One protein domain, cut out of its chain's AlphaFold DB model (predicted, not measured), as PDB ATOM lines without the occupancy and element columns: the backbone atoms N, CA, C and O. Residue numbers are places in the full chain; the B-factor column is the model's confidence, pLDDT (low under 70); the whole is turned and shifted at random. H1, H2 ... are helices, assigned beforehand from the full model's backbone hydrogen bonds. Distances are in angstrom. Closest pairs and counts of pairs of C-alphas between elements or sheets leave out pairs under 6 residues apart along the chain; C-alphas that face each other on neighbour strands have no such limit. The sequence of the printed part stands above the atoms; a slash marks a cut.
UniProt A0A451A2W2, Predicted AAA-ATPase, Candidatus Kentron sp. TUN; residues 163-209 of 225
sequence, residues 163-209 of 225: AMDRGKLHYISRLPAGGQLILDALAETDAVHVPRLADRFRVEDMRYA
ATOM      1  N   ALA A 163      -6.803 -29.437 -59.427       69.19
ATOM      2  CA  ALA A 163      -8.050 -28.810 -59.819       69.19
ATOM      3  C   ALA A 163      -7.778 -27.503 -60.571       69.19
ATOM      4  O   ALA A 163      -6.933 -26.686 -60.197       69.19
ATOM      5  N   MET A 164      -8.543 -27.303 -61.639       69.25
ATOM      6  CA  MET A 164      -8.388 -26.150 -62.507       69.25
ATOM      7  C   MET A 164      -8.569 -24.838 -61.732       69.25
ATOM      8  O   MET A 164      -9.590 -24.606 -61.076       69.25
ATOM      9  N   ASP A 165      -7.587 -23.947 -61.860       73.56
ATOM     10  CA  ASP A 165      -7.626 -22.624 -61.249       73.56
ATOM     11  C   ASP A 165      -8.721 -21.769 -61.914       73.56
ATOM     12  O   ASP A 165      -8.603 -21.294 -63.051       73.56
ATOM     13  N   ARG A 166      -9.813 -21.552 -61.174       77.56
ATOM     14  CA  ARG A 166     -10.947 -20.721 -61.604       77.56
ATOM     15  C   ARG A 166     -10.534 -19.282 -61.920       77.56
ATOM     16  O   ARG A 166     -11.135 -18.659 -62.794       77.56
ATOM     17  N   GLY A 167      -9.525 -18.753 -61.231       79.12
ATOM     18  CA  GLY A 167      -8.946 -17.441 -61.497       79.12
ATOM     19  C   GLY A 167      -8.277 -17.389 -62.869       79.12
ATOM     20  O   GLY A 167      -8.516 -16.442 -63.618       79.12
ATOM     21  N   LYS A 168      -7.523 -18.432 -63.244       79.75
ATOM     22  CA  LYS A 168      -6.925 -18.560 -64.587       79.75
ATOM     23  C   LYS A 168      -7.987 -18.674 -65.675       79.75
ATOM     24  O   LYS A 168      -7.893 -17.965 -66.673       79.75
ATOM     25  N   LEU A 169      -9.032 -19.480 -65.474       82.69
ATOM     26  CA  LEU A 169     -10.158 -19.561 -66.417       82.69
ATOM     27  C   LEU A 169     -10.843 -18.209 -66.624       82.69
ATOM     28  O   LEU A 169     -11.129 -17.812 -67.751       82.69
ATOM     29  N   HIS A 170     -11.097 -17.491 -65.534       82.75
ATOM     30  CA  HIS A 170     -11.717 -16.175 -65.588       82.75
ATOM     31  C   HIS A 170     -10.799 -15.116 -66.220       82.75
ATOM     32  O   HIS A 170     -11.274 -14.197 -66.883       82.75
ATOM     33  N   TYR A 171      -9.482 -15.236 -66.050       82.06
ATOM     34  CA  TYR A 171      -8.520 -14.416 -66.777       82.06
ATOM     35  C   TYR A 171      -8.559 -14.717 -68.283       82.06
ATOM     36  O   TYR A 171      -8.737 -13.796 -69.079       82.06
ATOM     37  N   ILE A 172      -8.476 -15.996 -68.672       83.44
ATOM     38  CA  ILE A 172      -8.530 -16.432 -70.076       83.44
ATOM     39  C   ILE A 172      -9.834 -15.975 -70.728       83.44
ATOM     40  O   ILE A 172      -9.790 -15.423 -71.821       83.44
ATOM     41  N   SER A 173     -10.982 -16.113 -70.060       85.81
ATOM     42  CA  SER A 173     -12.281 -15.723 -70.624       85.81
ATOM     43  C   SER A 173     -12.392 -14.228 -70.948       85.81
ATOM     44  O   SER A 173     -13.178 -13.849 -71.815       85.81
ATOM     45  N   ARG A 174     -11.587 -13.381 -70.291       84.19
ATOM     46  CA  ARG A 174     -11.505 -11.935 -70.545       84.19
ATOM     47  C   ARG A 174     -10.527 -11.559 -71.657       84.19
ATOM     48  O   ARG A 174     -10.542 -10.408 -72.094       84.19
ATOM     49  N   LEU A 175      -9.677 -12.481 -72.109       83.75
ATOM     50  CA  LEU A 175      -8.791 -12.240 -73.247       83.75
ATOM     51  C   LEU A 175      -9.595 -12.175 -74.557       83.75
ATOM     52  O   LEU A 175     -10.656 -12.798 -74.669       83.75
ATOM     53  N   PRO A 176      -9.094 -11.465 -75.585       81.88
ATOM     54  CA  PRO A 176      -9.695 -11.496 -76.915       81.88
ATOM     55  C   PRO A 176      -9.864 -12.940 -77.408       81.88
ATOM     56  O   PRO A 176      -8.911 -13.712 -77.391       81.88
ATOM     57  N   ALA A 177     -11.081 -13.299 -77.829       83.62
ATOM     58  CA  ALA A 177     -11.487 -14.657 -78.223       83.62
ATOM     59  C   ALA A 177     -11.401 -15.747 -77.127       83.62
ATOM     60  O   ALA A 177     -11.727 -16.900 -77.399       83.62
ATOM     61  N   GLY A 178     -11.044 -15.412 -75.885       84.50
ATOM     62  CA  GLY A 178     -10.854 -16.393 -74.814       84.50
ATOM     63  C   GLY A 178     -12.141 -17.077 -74.345       84.50
ATOM     64  O   GLY A 178     -12.130 -18.266 -74.047       84.50
ATOM     65  N   GLY A 179     -13.274 -16.368 -74.343       85.69
ATOM     66  CA  GLY A 179     -14.579 -16.986 -74.078       85.69
ATOM     67  C   GLY A 179     -14.952 -18.046 -75.122       85.69
ATOM     68  O   GLY A 179     -15.369 -19.140 -74.754       85.69
ATOM     69  N   GLN A 180     -14.738 -17.749 -76.410       83.56
ATOM     70  CA  GLN A 180     -14.980 -18.708 -77.494       83.56
ATOM     71  C   GLN A 180     -14.015 -19.893 -77.406       83.56
ATOM     72  O   GLN A 180     -14.453 -21.026 -77.514       83.56
ATOM     73  N   LEU A 181     -12.739 -19.642 -77.100       84.06
ATOM     74  CA  LEU A 181     -11.735 -20.686 -76.884       84.06
ATOM     75  C   LEU A 181     -12.159 -21.697 -75.807       84.06
ATOM     76  O   LEU A 181     -11.988 -22.897 -75.991       84.06
ATOM     77  N   ILE A 182     -12.708 -21.215 -74.686       84.38
ATOM     78  CA  ILE A 182     -13.209 -22.079 -73.607       84.38
ATOM     79  C   ILE A 182     -14.426 -22.885 -74.080       84.38
ATOM     80  O   ILE A 182     -14.535 -24.062 -73.757       84.38
ATOM     81  N   LEU A 183     -15.335 -22.279 -74.847       84.31
ATOM     82  CA  LEU A 183     -16.492 -22.991 -75.396       84.31
ATOM     83  C   LEU A 183     -16.076 -24.062 -76.408       84.31
ATOM     84  O   LEU A 183     -16.578 -25.178 -76.335       84.31
ATOM     85  N   ASP A 184     -15.135 -23.749 -77.297       83.31
ATOM     86  CA  ASP A 184     -14.605 -24.684 -78.295       83.31
ATOM     87  C   ASP A 184     -13.901 -25.867 -77.615       83.31
ATOM     88  O   ASP A 184     -14.092 -27.013 -78.009       83.31
ATOM     89  N   ALA A 185     -13.147 -25.600 -76.542       79.56
ATOM     90  CA  ALA A 185     -12.523 -26.627 -75.713       79.56
ATOM     91  C   ALA A 185     -13.536 -27.582 -75.063       79.56
ATOM     92  O   ALA A 185     -13.266 -28.774 -74.945       79.56
ATOM     93  N   LEU A 186     -14.693 -27.065 -74.639       80.81
ATOM     94  CA  LEU A 186     -15.753 -27.849 -73.996       80.81
ATOM     95  C   LEU A 186     -16.669 -28.566 -74.993       80.81
ATOM     96  O   LEU A 186     -17.395 -29.472 -74.599       80.81
ATOM     97  N   ALA A 187     -16.682 -28.153 -76.261       79.00
ATOM     98  CA  ALA A 187     -17.602 -28.689 -77.258       79.00
ATOM     99  C   ALA A 187     -17.254 -30.119 -77.711       79.00
ATOM    100  O   ALA A 187     -18.043 -30.707 -78.445       79.00
ATOM    101  N   GLU A 188     -16.098 -30.668 -77.304       64.38
ATOM    102  CA  GLU A 188     -15.585 -32.014 -77.643       64.38
ATOM    103  C   GLU A 188     -15.547 -32.342 -79.155       64.38
ATOM    104  O   GLU A 188     -15.238 -33.468 -79.544       64.38
ATOM    105  N   THR A 189     -15.833 -31.377 -80.036       59.06
ATOM    106  CA  THR A 189     -15.958 -31.601 -81.483       59.06
ATOM    107  C   THR A 189     -14.625 -31.561 -82.218       59.06
ATOM    108  O   THR A 189     -14.481 -32.278 -83.199       59.06
ATOM    109  N   ASP A 190     -13.659 -30.764 -81.748       59.38
ATOM    110  CA  ASP A 190     -12.298 -30.692 -82.291       59.38
ATOM    111  C   ASP A 190     -11.313 -30.216 -81.213       59.38
ATOM    112  O   ASP A 190     -11.629 -29.352 -80.394       59.38
ATOM    113  N   ALA A 191     -10.086 -30.744 -81.225       63.78
ATOM    114  CA  ALA A 191      -9.030 -30.252 -80.346       63.78
ATOM    115  C   ALA A 191      -8.670 -28.798 -80.697       63.78
ATOM    116  O   ALA A 191      -8.450 -28.462 -81.864       63.78
ATOM    117  N   VAL A 192      -8.541 -27.943 -79.679       67.00
ATOM    118  CA  VAL A 192      -8.118 -26.547 -79.848       67.00
ATOM    119  C   VAL A 192      -6.765 -26.491 -80.566       67.00
ATOM    120  O   VAL A 192      -5.731 -26.907 -80.040       67.00
ATOM    121  N   HIS A 193      -6.755 -25.950 -81.786       66.19
ATOM    122  CA  HIS A 193      -5.554 -25.899 -82.612       66.19
ATOM    123  C   HIS A 193      -4.815 -24.565 -82.464       66.19
ATOM    124  O   HIS A 193      -5.270 -23.520 -82.934       66.19
ATOM    125  N   VAL A 194      -3.608 -24.613 -81.892       67.88
ATOM    126  CA  VAL A 194      -2.692 -23.466 -81.831       67.88
ATOM    127  C   VAL A 194      -1.601 -23.632 -82.900       67.88
ATOM    128  O   VAL A 194      -0.638 -24.375 -82.693       67.88
ATOM    129  N   PRO A 195      -1.692 -22.935 -84.051       61.31
ATOM    130  CA  PRO A 195      -0.813 -23.184 -85.200       61.31
ATOM    131  C   PRO A 195       0.665 -22.914 -84.894       61.31
ATOM    132  O   PRO A 195       1.562 -23.595 -85.401       61.31
ATOM    133  N   ARG A 196       0.943 -21.917 -84.049       69.50
ATOM    134  CA  ARG A 196       2.302 -21.534 -83.678       69.50
ATOM    135  C   ARG A 196       2.342 -20.958 -82.271       69.50
ATOM    136  O   ARG A 196       1.631 -20.005 -81.974       69.50
ATOM    137  N   LEU A 197       3.238 -21.503 -81.453       69.81
ATOM    138  CA  LEU A 197       3.618 -20.908 -80.178       69.81
ATOM    139  C   LEU A 197       4.691 -19.842 -80.418       69.81
ATOM    140  O   LEU A 197       5.542 -19.992 -81.299       69.81
ATOM    141  N   ALA A 198       4.647 -18.755 -79.652       70.44
ATOM    142  CA  ALA A 198       5.706 -17.757 -79.675       70.44
ATOM    143  C   ALA A 198       6.978 -18.342 -79.039       70.44
ATOM    144  O   ALA A 198       6.954 -18.825 -77.912       70.44
ATOM    145  N   ASP A 199       8.098 -18.286 -79.763       63.22
ATOM    146  CA  ASP A 199       9.361 -18.892 -79.318       63.22
ATOM    147  C   ASP A 199      10.052 -18.076 -78.209       63.22
ATOM    148  O   ASP A 199      10.795 -18.621 -77.391       63.22
ATOM    149  N   ARG A 200       9.842 -16.752 -78.210       66.81
ATOM    150  CA  ARG A 200      10.356 -15.790 -77.225       66.81
ATOM    151  C   ARG A 200       9.398 -14.615 -77.116       66.81
ATOM    152  O   ARG A 200       9.080 -13.993 -78.129       66.81
ATOM    153  N   PHE A 201       8.977 -14.313 -75.900       69.88
ATOM    154  CA  PHE A 201       8.106 -13.191 -75.582       69.88
ATOM    155  C   PHE A 201       8.397 -12.733 -74.155       69.88
ATOM    156  O   PHE A 201       8.758 -13.539 -73.297       69.88
ATOM    157  N   ARG A 202       8.307 -11.428 -73.933       72.38
ATOM    158  CA  ARG A 202       8.469 -10.781 -72.630       72.38
ATOM    159  C   ARG A 202       7.122 -10.642 -71.937       72.38
ATOM    160  O   ARG A 202       6.080 -10.721 -72.588       72.38
ATOM    161  N   VAL A 203       7.130 -10.331 -70.644       73.00
ATOM    162  CA  VAL A 203       5.892  -9.950 -69.934       73.00
ATOM    163  C   VAL A 203       5.217  -8.761 -70.620       73.00
ATOM    164  O   VAL A 203       3.999  -8.720 -70.764       73.00
ATOM    165  N   GLU A 204       6.017  -7.808 -71.098       70.75
ATOM    166  CA  GLU A 204       5.539  -6.641 -71.844       70.75
ATOM    167  C   GLU A 204       4.795  -7.053 -73.124       70.75
ATOM    168  O   GLU A 204       3.732  -6.510 -73.419       70.75
ATOM    169  N   ASP A 205       5.295  -8.059 -73.849       71.81
ATOM    170  CA  ASP A 205       4.626  -8.571 -75.049       71.81
ATOM    171  C   ASP A 205       3.265  -9.194 -74.696       71.81
ATOM    172  O   ASP A 205       2.294  -8.993 -75.419       71.81
ATOM    173  N   MET A 206       3.156  -9.901 -73.566       71.38
ATOM    174  CA  MET A 206       1.885 -10.493 -73.127       71.38
ATOM    175  C   MET A 206       0.861  -9.453 -72.663       71.38
ATOM    176  O   MET A 206      -0.339  -9.665 -72.821       71.38
ATOM    177  N   ARG A 207       1.313  -8.337 -72.079       67.06
ATOM    178  CA  ARG A 207       0.425  -7.261 -71.612       67.06
ATOM    179  C   ARG A 207      -0.102  -6.386 -72.747       67.06
ATOM    180  O   ARG A 207      -1.191  -5.833 -72.613       67.06
ATOM    181  N   TYR A 208       0.663  -6.237 -73.831       66.94
ATOM    182  CA  TYR A 208       0.403  -5.196 -74.831       66.94
ATOM    183  C   TYR A 208       0.283  -5.674 -76.290       66.94
ATOM    184  O   TYR A 208      -0.025  -4.846 -77.149       66.94
ATOM    185  N   ALA A 209       0.500  -6.953 -76.631       59.56
ATOM    186  CA  ALA A 209       0.498  -7.381 -78.037       59.56
ATOM    187  C   ALA A 209      -0.813  -8.023 -78.528       59.56
ATOM    188  O   ALA A 209      -1.308  -8.980 -77.935       59.56
TER     189      ALA A 209
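AT A GLANCE: This is residues 163 to 209 of the 225 residues of the protein "Predicted AAA-ATPase" of Candidatus Kentron sp. TUN (UniProt A0A451A2W2). Two short helices, H1 and H2, meet at their ends in a corner, and a long unnamed link, residues 187 to 202, swings away from H2 to a third short helix, H3, which stands free on the far side of an open gap. The printed part has 47 residues with three named helices, H1, H2 and H3 in chain order, and no named strand: all helix. It is loose, with a radius of gyration of the C-alphas of 12.5 A and spans of 32 by 25 by 21 A.

IN THESE COORDINATES: H1, residues 166 to 174, begins at C-alpha 166 (-10.947, -20.721, -61.604) and is 12.5 A long. H2, residues 178 to 186, is also 12.5 A long. H3, residues 203 to 208, ends at C-alpha 208 (0.403, -5.196, -74.831).

HOW THE PARTS SIT: H1 and H2 touch only at the corner by their tight link, the closest C-alphas being those of Ser 173 and Gly 179, 4.3 A apart. They run opposite ways at a steep tilt of 60 degrees. H3 is apart from both. Every O i to N i+4 pair is within hydrogen-bond range in H2 and H3, and 4 of 5 in H1.

THE WHOLE: The C-alphas farthest apart, of Thr 189 and Glu 204, are 34.3 A apart. The printed part has no cut; the link from H2 to H3 is long. Residues 163 to 164, 188 to 197, 199 to 201 and 207 to 209 have pLDDT under 70.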